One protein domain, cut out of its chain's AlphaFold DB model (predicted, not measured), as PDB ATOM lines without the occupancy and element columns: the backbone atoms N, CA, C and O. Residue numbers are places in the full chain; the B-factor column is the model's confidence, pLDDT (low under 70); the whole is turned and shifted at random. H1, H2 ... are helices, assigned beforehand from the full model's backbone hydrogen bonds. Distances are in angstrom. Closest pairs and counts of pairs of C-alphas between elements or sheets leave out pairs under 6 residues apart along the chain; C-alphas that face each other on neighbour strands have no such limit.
ATOM      1  N   ASP A  61      -7.256 -14.822 -37.245       65.81
ATOM      2  CA  ASP A  61      -7.309 -15.810 -38.308       65.81
ATOM      3  C   ASP A  61      -8.297 -16.919 -37.923       65.81
ATOM      4  O   ASP A  61      -8.118 -17.662 -36.954       65.81
ATOM      5  N   LYS A  62      -9.391 -17.023 -38.681       65.94
ATOM      6  CA  LYS A  62     -10.368 -18.100 -38.488       65.94
ATOM      7  C   LYS A  62      -9.759 -19.473 -38.803       65.94
ATOM      8  O   LYS A  62     -10.294 -20.462 -38.301       65.94
ATOM      9  N   ASN A  63      -8.651 -19.516 -39.548       66.06
ATOM     10  CA  ASN A  63      -7.945 -20.719 -39.984       66.06
ATOM     11  C   ASN A  63      -6.787 -21.136 -39.061       66.06
ATOM     12  O   ASN A  63      -5.964 -21.957 -39.462       66.06
ATOM     13  N   GLU A  64      -6.699 -20.605 -37.837       74.12
ATOM     14  CA  GLU A  64      -5.760 -21.139 -36.846       74.12
ATOM     15  C   GLU A  64      -5.944 -22.653 -36.668       74.12
ATOM     16  O   GLU A  64      -7.070 -23.140 -36.551       74.12
ATOM     17  N   ASN A  65      -4.833 -23.393 -36.604       81.38
ATOM     18  CA  ASN A  65      -4.857 -24.809 -36.247       81.38
ATOM     19  C   ASN A  65      -5.354 -24.952 -34.805       81.38
ATOM     20  O   ASN A  65      -4.661 -24.583 -33.856       81.38
ATOM     21  N   ILE A  66      -6.570 -25.472 -34.651       85.31
ATOM     22  CA  ILE A  66      -7.177 -25.756 -33.352       85.31
ATOM     23  C   ILE A  66      -6.862 -27.204 -33.002       85.31
ATOM     24  O   ILE A  66      -7.182 -28.109 -33.773       85.31
ATOM     25  N   ASP A  67      -6.267 -27.418 -31.833       88.81
ATOM     26  CA  ASP A  67      -6.033 -28.771 -31.340       88.81
ATOM     27  C   ASP A  67      -7.364 -29.490 -31.087       88.81
ATOM     28  O   ASP A  67      -8.366 -28.884 -30.689       88.81
ATOM     29  N   GLU A  68      -7.378 -30.810 -31.276       90.88
ATOM     30  CA  GLU A  68      -8.536 -31.623 -30.921       90.88
ATOM     31  C   GLU A  68      -8.815 -31.510 -29.411       90.88
ATOM     32  O   GLU A  68      -8.016 -31.929 -28.568       90.88
ATOM     33  N   VAL A  69      -9.978 -30.958 -29.054       93.00
ATOM     34  CA  VAL A  69     -10.379 -30.785 -27.654       93.00
ATOM     35  C   VAL A  69     -11.073 -32.049 -27.156       93.00
ATOM     36  O   VAL A  69     -12.222 -32.329 -27.499       93.00
ATOM     37  N   LYS A  70     -10.402 -32.794 -26.275       94.62
ATOM     38  CA  LYS A  70     -11.023 -33.903 -25.539       94.62
ATOM     39  C   LYS A  70     -11.763 -33.376 -24.317       94.62
ATOM     40  O   LYS A  70     -11.144 -32.822 -23.409       94.62
ATOM     41  N   LEU A  71     -13.079 -33.576 -24.294       94.69
ATOM     42  CA  LEU A  71     -13.918 -33.224 -23.153       94.69
ATOM     43  C   LEU A  71     -13.883 -34.323 -22.085       94.69
ATOM     44  O   LEU A  71     -14.042 -35.506 -22.388       94.69
ATOM     45  N   SER A  72     -13.733 -33.924 -20.829       93.94
ATOM     46  CA  SER A  72     -13.960 -34.752 -19.648       93.94
ATOM     47  C   SER A  72     -15.167 -34.226 -18.871       93.94
ATOM     48  O   SER A  72     -15.505 -33.047 -18.954       93.94
ATOM     49  N   SER A  73     -15.852 -35.111 -18.145       93.31
ATOM     50  CA  SER A  73     -16.978 -34.750 -17.278       93.31
ATOM     51  C   SER A  73     -16.591 -34.920 -15.814       93.31
ATOM     52  O   SER A  73     -15.818 -35.820 -15.478       93.31
ATOM     53  N   ASN A  74     -17.161 -34.093 -14.938       90.19
ATOM     54  CA  ASN A  74     -17.085 -34.297 -13.490       90.19
ATOM     55  C   ASN A  74     -17.974 -35.458 -12.999       90.19
ATOM     56  O   ASN A  74     -17.943 -35.783 -11.815       90.19
ATOM     57  N   PHE A  75     -18.762 -36.066 -13.892       87.38
ATOM     58  CA  PHE A  75     -19.692 -37.150 -13.599       87.38
ATOM     59  C   PHE A  75     -19.469 -38.336 -14.538       87.38
ATOM     60  O   PHE A  75     -19.369 -38.169 -15.758       87.38
ATOM     61  N   LYS A  76     -19.471 -39.564 -14.012       92.56
ATOM     62  CA  LYS A  76     -19.613 -40.738 -14.883       92.56
ATOM     63  C   LYS A  76     -21.063 -40.854 -15.338       92.56
ATOM     64  O   LYS A  76     -22.003 -40.556 -14.605       92.56
ATOM     65  N   LYS A  77     -21.262 -41.396 -16.540       92.94
ATOM     66  CA  LYS A  77     -22.603 -41.631 -17.095       92.94
ATOM     67  C   LYS A  77     -23.501 -42.450 -16.157       92.94
ATOM     68  O   LYS A  77     -24.667 -42.111 -15.987       92.94
ATOM     69  N   SER A  78     -22.969 -43.513 -15.553       95.38
ATOM     70  CA  SER A  78     -23.713 -44.363 -14.612       95.38
ATOM     71  C   SER A  78     -24.141 -43.603 -13.360       95.38
ATOM     72  O   SER A  78     -25.269 -43.749 -12.904       95.38
ATOM     73  N   GLU A  79     -23.263 -42.752 -12.832       94.69
ATOM     74  CA  GLU A  79     -23.570 -41.900 -11.689       94.69
ATOM     75  C   GLU A  79     -24.702 -40.933 -12.049       94.69
ATOM     76  O   GLU A  79     -25.624 -40.765 -11.253       94.69
ATOM     77  N   TYR A  80     -24.682 -40.346 -13.255       94.50
ATOM     78  CA  TYR A  80     -25.686 -39.360 -13.691       94.50
ATOM     79  C   TYR A  80     -27.071 -39.995 -13.786       94.50
ATOM     80  O   TYR A  80     -28.050 -39.443 -13.292       94.50
ATOM     81  N   ILE A  81     -27.139 -41.205 -14.349       95.56
ATOM     82  CA  ILE A  81     -28.374 -41.996 -14.417       95.56
ATOM     83  C   ILE A  81     -28.891 -42.309 -13.009       95.56
ATOM     84  O   ILE A  81     -30.071 -42.111 -12.731       95.56
ATOM     85  N   ASN A  82     -28.012 -42.721 -12.092       96.19
ATOM     86  CA  ASN A  82     -28.408 -42.993 -10.710       96.19
ATOM     87  C   ASN A  82     -28.924 -41.733  -9.993       96.19
ATOM     88  O   ASN A  82     -29.847 -41.823  -9.185       96.19
ATOM     89  N   ALA A  83     -28.353 -40.558 -10.276       95.12
ATOM     90  CA  ALA A  83     -28.836 -39.289  -9.737       95.12
ATOM     91  C   ALA A  83     -30.236 -38.933 -10.270       95.12
ATOM     92  O   ALA A  83     -31.084 -38.493  -9.494       95.12
ATOM     93  N   ILE A  84     -30.504 -39.187 -11.556       95.88
ATOM     94  CA  ILE A  84     -31.839 -39.014 -12.148       95.88
ATOM     95  C   ILE A  84     -32.863 -39.916 -11.455       95.88
ATOM     96  O   ILE A  84     -33.928 -39.435 -11.076       95.88
ATOM     97  N   GLU A  85     -32.559 -41.200 -11.257       97.31
ATOM     98  CA  GLU A  85     -33.511 -42.123 -10.622       97.31
ATOM     99  C   GLU A  85     -33.840 -41.706  -9.183       97.31
ATOM    100  O   GLU A  85     -35.012 -41.680  -8.809       97.31
ATOM    101  N   LYS A  86     -32.851 -41.229  -8.416       96.56
ATOM    102  CA  LYS A  86     -33.099 -40.647  -7.086       96.56
ATOM    103  C   LYS A  86     -34.043 -39.445  -7.137       96.56
ATOM    104  O   LYS A  86     -34.976 -39.371  -6.343       96.56
ATOM    105  N   VAL A  87     -33.835 -38.520  -8.078       96.88
ATOM    106  CA  VAL A  87     -34.736 -37.369  -8.277       96.88
ATOM    107  C   VAL A  87     -36.159 -37.837  -8.589       96.88
ATOM    108  O   VAL A  87     -37.115 -37.300  -8.036       96.88
ATOM    109  N   ARG A  88     -36.318 -38.854  -9.441       96.94
ATOM    110  CA  ARG A  88     -37.639 -39.407  -9.783       96.94
ATOM    111  C   ARG A  88     -38.332 -40.014  -8.572       96.94
ATOM    112  O   ARG A  88     -39.544 -39.871  -8.448       96.94
ATOM    113  N   ASP A  89     -37.590 -40.679  -7.698       97.94
ATOM    114  CA  ASP A  89     -38.155 -41.272  -6.490       97.94
ATOM    115  C   ASP A  89     -38.596 -40.209  -5.479       97.94
ATOM    116  O   ASP A  89     -39.681 -40.353  -4.918       97.94
ATOM    117  N   TYR A  90     -37.849 -39.108  -5.333       97.44
ATOM    118  CA  TYR A  90     -38.293 -37.945  -4.550       97.44
ATOM    119  C   TYR A  90     -39.573 -37.316  -5.115       97.44
ATOM    120  O   TYR A  90     -40.475 -36.958  -4.361       97.44
ATOM    121  N   ILE A  91     -39.708 -37.244  -6.445       97.19
ATOM    122  CA  ILE A  91     -40.941 -36.752  -7.078       97.19
ATOM    123  C   ILE A  91     -42.124 -37.685  -6.790       97.19
ATOM    124  O   ILE A  91     -43.202 -37.219  -6.427       97.19
ATOM    125  N   LYS A  92     -41.939 -39.007  -6.912       97.56
ATOM    126  CA  LYS A  92     -43.005 -39.991  -6.637       97.56
ATOM    127  C   LYS A  92     -43.470 -39.963  -5.182       97.56
ATOM    128  O   LYS A  92     -44.643 -40.216  -4.925       97.56
ATOM    129  N   GLN A  93     -42.555 -39.697  -4.252       97.88
ATOM    130  CA  GLN A  93     -42.855 -39.595  -2.822       97.88
ATOM    131  C   GLN A  93     -43.528 -38.264  -2.454       97.88
ATOM    132  O   GLN A  93     -44.108 -38.158  -1.378       97.88
ATOM    133  N   GLY A  94     -43.521 -37.284  -3.365       95.75
ATOM    134  CA  GLY A  94     -44.104 -35.961  -3.150       95.75
ATOM    135  C   GLY A  94     -43.161 -34.968  -2.466       95.75
ATOM    136  O   GLY A  94     -43.616 -33.897  -2.072       95.75
ATOM    137  N   ASP A  95     -41.866 -35.284  -2.347       97.31
ATOM    138  CA  ASP A  95     -40.880 -34.424  -1.678       97.31
ATOM    139  C   ASP A  95     -40.559 -33.171  -2.501       97.31
ATOM    140  O   ASP A  95     -40.355 -32.082  -1.963       97.31
ATOM    141  N   ILE A  96     -40.506 -33.323  -3.826       96.81
ATOM    142  CA  ILE A  96     -40.255 -32.244  -4.783       96.81
ATOM    143  C   ILE A  96     -41.122 -32.431  -6.027       96.81
ATOM    144  O   ILE A  96     -41.553 -33.534  -6.342       96.81
ATOM    145  N   TYR A  97     -41.309 -31.361  -6.798       95.44
ATOM    146  CA  TYR A  97     -42.005 -31.425  -8.090       95.44
ATOM    147  C   TYR A  97     -41.047 -31.419  -9.287       95.44
ATOM    148  O   TYR A  97     -41.354 -31.978 -10.337       95.44
ATOM    149  N   GLN A  98     -39.874 -30.802  -9.134       95.62
ATOM    150  CA  GLN A  98     -38.845 -30.707 -10.165       95.62
ATOM    151  C   GLN A  98     -37.468 -30.549  -9.511       95.62
ATOM    152  O   GLN A  98     -37.337 -29.881  -8.487       95.62
ATOM    153  N   ALA A  99     -36.436 -31.108 -10.145       95.75
ATOM    154  CA  ALA A  99     -35.044 -30.764  -9.879       95.75
ATOM    155  C   ALA A  99     -34.308 -30.486 -11.195       95.75
ATOM    156  O   ALA A  99     -34.552 -31.151 -12.202       95.75
ATOM    157  N   ASN A 100     -33.372 -29.537 -11.164       94.75
ATOM    158  CA  ASN A 100     -32.494 -29.231 -12.291       94.75
ATOM    159  C   ASN A 100     -31.114 -29.843 -12.031       94.75
ATOM    160  O   ASN A 100     -30.298 -29.269 -11.313       94.75
ATOM    161  N   LEU A 101     -30.862 -31.022 -12.601       92.94
ATOM    162  CA  LEU A 101     -29.585 -31.719 -12.457       92.94
ATOM    163  C   LEU A 101     -28.582 -31.236 -13.509       92.94
ATOM    164  O   LEU A 101     -28.816 -31.375 -14.711       92.94
ATOM    165  N   THR A 102     -27.433 -30.733 -13.069       92.69
ATOM    166  CA  THR A 102     -26.363 -30.255 -13.954       92.69
ATOM    167  C   THR A 102     -25.117 -31.134 -13.855       92.69
ATOM    168  O   THR A 102     -24.906 -31.854 -12.881       92.69
ATOM    169  N   GLN A 103     -24.295 -31.095 -14.902       92.94
ATOM    170  CA  GLN A 103     -22.960 -31.692 -14.938       92.94
ATOM    171  C   GLN A 103     -22.007 -30.711 -15.617       92.94
ATOM    172  O   GLN A 103     -22.433 -29.891 -16.436       92.94
ATOM    173  N   ARG A 104     -20.722 -30.803 -15.293       92.69
ATOM    174  CA  ARG A 104     -19.681 -29.931 -15.829       92.69
ATOM    175  C   ARG A 104     -18.810 -30.708 -16.801       92.69
ATOM    176  O   ARG A 104     -18.298 -31.770 -16.457       92.69
ATOM    177  N   PHE A 105     -18.594 -30.122 -17.974       93.56
ATOM    178  CA  PHE A 105     -17.590 -30.575 -18.928       93.56
ATOM    179  C   PHE A 105     -16.388 -29.636 -18.907       93.56
ATOM    180  O   PHE A 105     -16.551 -28.425 -18.762       93.56
ATOM    181  N   SER A 106     -15.190 -30.186 -19.070       93.94
ATOM    182  CA  SER A 106     -13.958 -29.416 -19.224       93.94
ATOM    183  C   SER A 106     -13.097 -29.994 -20.342       93.94
ATOM    184  O   SER A 106     -13.185 -31.171 -20.676       93.94
ATOM    185  N   GLY A 107     -12.280 -29.150 -20.960       94.06
ATOM    186  CA  GLY A 107     -11.373 -29.532 -22.036       94.06
ATOM    187  C   GLY A 107     -10.248 -28.515 -22.147       94.06
ATOM    188  O   GLY A 107     -10.403 -27.366 -21.736       94.06
ATOM    189  N   LYS A 108      -9.101 -28.945 -22.674       94.69
ATOM    190  CA  LYS A 108      -7.961 -28.059 -22.935       94.69
ATOM    191  C   LYS A 108      -7.976 -27.637 -24.396       94.69
ATOM    192  O   LYS A 108      -8.214 -28.466 -25.266       94.69
ATOM    193  N   THR A 109      -7.712 -26.363 -24.641       93.12
ATOM    194  CA  THR A 109      -7.622 -25.783 -25.979       93.12
ATOM    195  C   THR A 109      -6.432 -24.835 -26.044       93.12
ATOM    196  O   THR A 109      -6.035 -24.269 -25.025       93.12
ATOM    197  N   ASN A 110      -5.869 -24.677 -27.237       92.12
ATOM    198  CA  ASN A 110      -4.828 -23.702 -27.543       92.12
ATOM    199  C   ASN A 110      -5.391 -22.306 -27.872       92.12
ATOM    200  O   ASN A 110      -4.626 -21.376 -28.109       92.12
ATOM    201  N   LEU A 111      -6.717 -22.145 -27.882       90.69
ATOM    202  CA  LEU A 111      -7.368 -20.864 -28.129       90.69
ATOM    203  C   LEU A 111      -7.307 -19.941 -26.918       90.69
ATOM    204  O   LEU A 111      -7.518 -20.365 -25.781       90.69
ATOM    205  N   SER A 112      -7.144 -18.644 -27.174       90.25
ATOM    206  CA  SER A 112      -7.394 -17.627 -26.153       90.25
ATOM    207  C   SER A 112      -8.884 -17.561 -25.791       90.25
ATOM    208  O   SER A 112      -9.765 -17.805 -26.625       90.25
ATOM    209  N   SER A 113      -9.187 -17.147 -24.558       91.75
ATOM    210  CA  SER A 113     -10.565 -16.983 -24.073       91.75
ATOM    211  C   SER A 113     -11.399 -16.064 -24.973       91.75
ATOM    212  O   SER A 113     -12.583 -16.315 -25.203       91.75
ATOM    213  N   TYR A 114     -10.780 -15.025 -25.542       89.88
ATOM    214  CA  TYR A 114     -11.455 -14.094 -26.443       89.88
ATOM    215  C   TYR A 114     -11.783 -14.724 -27.805       89.88
ATOM    216  O   TYR A 114     -12.888 -14.541 -28.320       89.88
ATOM    217  N   GLN A 115     -10.873 -15.519 -28.380       89.31
ATOM    218  CA  GLN A 115     -11.146 -16.265 -29.617       89.31
ATOM    219  C   GLN A 115     -12.259 -17.295 -29.417       89.31
ATOM    220  O   GLN A 115     -13.143 -17.420 -30.269       89.31
ATOM    221  N   LEU A 116     -12.246 -18.005 -28.284       90.81
ATOM    222  CA  LEU A 116     -13.310 -18.940 -27.925       90.81
ATOM    223  C   LEU A 116     -14.662 -18.223 -27.807       90.81
ATOM    224  O   LEU A 116     -15.644 -18.685 -28.387       90.81
ATOM    225  N   TYR A 117     -14.705 -17.064 -27.142       91.31
ATOM    226  CA  TYR A 117     -15.912 -16.242 -27.035       91.31
ATOM    227  C   TYR A 117     -16.455 -15.810 -28.405       91.31
ATOM    228  O   TYR A 117     -17.650 -15.965 -28.666       91.31
ATOM    229  N   LYS A 118     -15.597 -15.322 -29.312       88.19
ATOM    230  CA  LYS A 118     -16.026 -14.933 -30.668       88.19
ATOM    231  C   LYS A 118     -16.618 -16.112 -31.439       88.19
ATOM    232  O   LYS A 118     -17.702 -15.985 -32.002       88.19
ATOM    233  N   ARG A 119     -15.948 -17.271 -31.424       88.25
ATOM    234  CA  ARG A 119     -16.457 -18.493 -32.072       88.25
ATOM    235  C   ARG A 119     -17.786 -18.944 -31.458       88.25
ATOM    236  O   ARG A 119     -18.702 -19.307 -32.191       88.25
ATOM    237  N   LEU A 120     -17.926 -18.865 -30.134       90.06
ATOM    238  CA  LEU A 120     -19.180 -19.177 -29.449       90.06
ATOM    239  C   LEU A 120     -20.311 -18.230 -29.873       90.06
ATOM    240  O   LEU A 120     -21.428 -18.689 -30.090       90.06
ATOM    241  N   ARG A 121     -20.030 -16.932 -30.030       89.50
ATOM    242  CA  ARG A 121     -21.009 -15.923 -30.464       89.50
ATOM    243  C   ARG A 121     -21.463 -16.121 -31.914       89.50
ATOM    244  O   ARG A 121     -22.628 -15.861 -32.209       89.50
ATOM    245  N   ASP A 122     -20.577 -16.604 -32.788       86.62
ATOM    246  CA  ASP A 122     -20.912 -16.946 -34.179       86.62
ATOM    247  C   ASP A 122     -21.901 -18.130 -34.243       86.62
ATOM    248  O   ASP A 122     -22.836 -18.115 -35.045       86.62
ATOM    249  N   VAL A 123     -21.724 -19.135 -33.375       89.25
ATOM    250  CA  VAL A 123     -22.568 -20.347 -33.334       89.25
ATOM    251  C   VAL A 123     -23.853 -20.136 -32.525       89.25
ATOM    252  O   VAL A 123     -24.918 -20.619 -32.907       89.25
ATOM    253  N   SER A 124     -23.774 -19.414 -31.408       87.19
ATOM    254  CA  SER A 124     -24.877 -19.205 -30.471       87.19
ATOM    255  C   SER A 124     -25.271 -17.731 -30.412       87.19
ATOM    256  O   SER A 124     -24.662 -16.910 -29.719       87.19
ATOM    257  N   LYS A 125     -26.363 -17.394 -31.106       81.88
ATOM    258  CA  LYS A 125     -26.988 -16.060 -31.081       81.88
ATOM    259  C   LYS A 125     -27.878 -15.880 -29.849       81.88
ATOM    260  O   LYS A 125     -29.043 -15.507 -29.960       81.88
ATOM    261  N   ALA A 126     -27.339 -16.192 -28.672       86.88
ATOM    262  CA  ALA A 126     -28.062 -16.039 -27.419       86.88
ATOM    263  C   ALA A 126     -28.481 -14.568 -27.202       86.88
ATOM    264  O   ALA A 126     -27.709 -13.657 -27.543       86.88
ATOM    265  N   PRO A 127     -29.667 -14.318 -26.612       87.19
ATOM    266  CA  PRO A 127     -30.143 -12.963 -26.326       87.19
ATOM    267  C   PRO A 127     -29.202 -12.213 -25.376       87.19
ATOM    268  O   PRO A 127     -29.059 -10.999 -25.480       87.19
ATOM    269  N   PHE A 128     -28.496 -12.950 -24.515       89.12
ATOM    270  CA  PHE A 128     -27.485 -12.430 -23.605       89.12
ATOM    271  C   PHE A 128     -26.145 -13.118 -23.869       89.12
ATOM    272  O   PHE A 128     -26.076 -14.343 -23.958       89.12
ATOM    273  N   ALA A 129     -25.083 -12.328 -23.993       91.69
ATOM    274  CA  ALA A 129     -23.709 -12.807 -24.037       91.69
ATOM    275  C   ALA A 129     -22.811 -11.811 -23.312       91.69
ATOM    276  O   ALA A 129     -23.025 -10.602 -23.393       91.69
ATOM    277  N   ALA A 130     -21.808 -12.335 -22.620       91.50
ATOM    278  CA  ALA A 130     -20.822 -11.545 -21.916       91.50
ATOM    279  C   ALA A 130     -19.450 -12.205 -22.057       91.50
ATOM    280  O   ALA A 130     -19.336 -13.430 -22.088       91.50
ATOM    281  N   PHE A 131     -18.423 -11.369 -22.125       92.44
ATOM    282  CA  PHE A 131     -17.031 -11.759 -21.975       92.44
ATOM    283  C   PHE A 131     -16.464 -10.940 -20.822       92.44
ATOM    284  O   PHE A 131     -16.489  -9.710 -20.877       92.44
ATOM    285  N   LEU A 132     -15.993 -11.622 -19.783       91.00
ATOM    286  CA  LEU A 132     -15.343 -11.002 -18.639       91.00
ATOM    287  C   LEU A 132     -13.864 -11.380 -18.678       91.00
ATOM    288  O   LEU A 132     -13.531 -12.562 -18.714       91.00
ATOM    289  N   ASN A 133     -13.001 -10.370 -18.704       85.19
ATOM    290  CA  ASN A 133     -11.561 -10.533 -18.570       85.19
ATOM    291  C   ASN A 133     -11.171  -9.983 -17.199       85.19
ATOM    292  O   ASN A 133     -11.319  -8.781 -16.975       85.19
ATOM    293  N   SER A 134     -10.756 -10.869 -16.298       69.44
ATOM    294  CA  SER A 134     -10.394 -10.575 -14.906       69.44
ATOM    295  C   SER A 134      -8.938 -10.912 -14.651       69.44
ATOM    296  O   SER A 134      -8.549 -12.022 -15.082       69.44
TER     297      SER A 134
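AT A GLANCE: This is residues 61 to 134 of the 134 residues of the protein "Chorismate_bind domain-containing protein" of Paraclostridium bifermentans (UniProt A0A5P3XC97). Little regular structure is present: a long, open shape, with H1 towards one end and H2 towards the other, and two unnamed stretches running between them, paired briefly at residues 72 to 73 and 105 to 106. Residues 122 to 128 stick out. The printed part has 74 residues with two named helices, H1 then H2, and no named strand; its class is all helix, though under half of the residues are in named elements. It is extended, with a radius of gyration of the C-alphas of 18.2 A and spans of 55 by 29 by 24 A.

HOW THE PARTS SIT: H1, residues 77 to 93, and H2, residues 113 to 123, are apart. The short pairing is antiparallel. In both helices every O i to N i+4 pair is within hydrogen-bond range.

IN THESE COORDINATES: H1 measures 24.9 A from C-alpha 77 at (-22.603, -41.631, -17.095) to C-alpha 93. H2 measures 15.5 A and ends at C-alpha 123, at (-22.568, -20.347, -33.334).

THE WHOLE: The two C-alphas farthest apart, of Asp 61 and Gln 93, are 55.6 A apart. The printed part has no cut. The link from H1 to H2, 19 residues, is long. Residues 61 to 63 and 134 have pLDDT under 70.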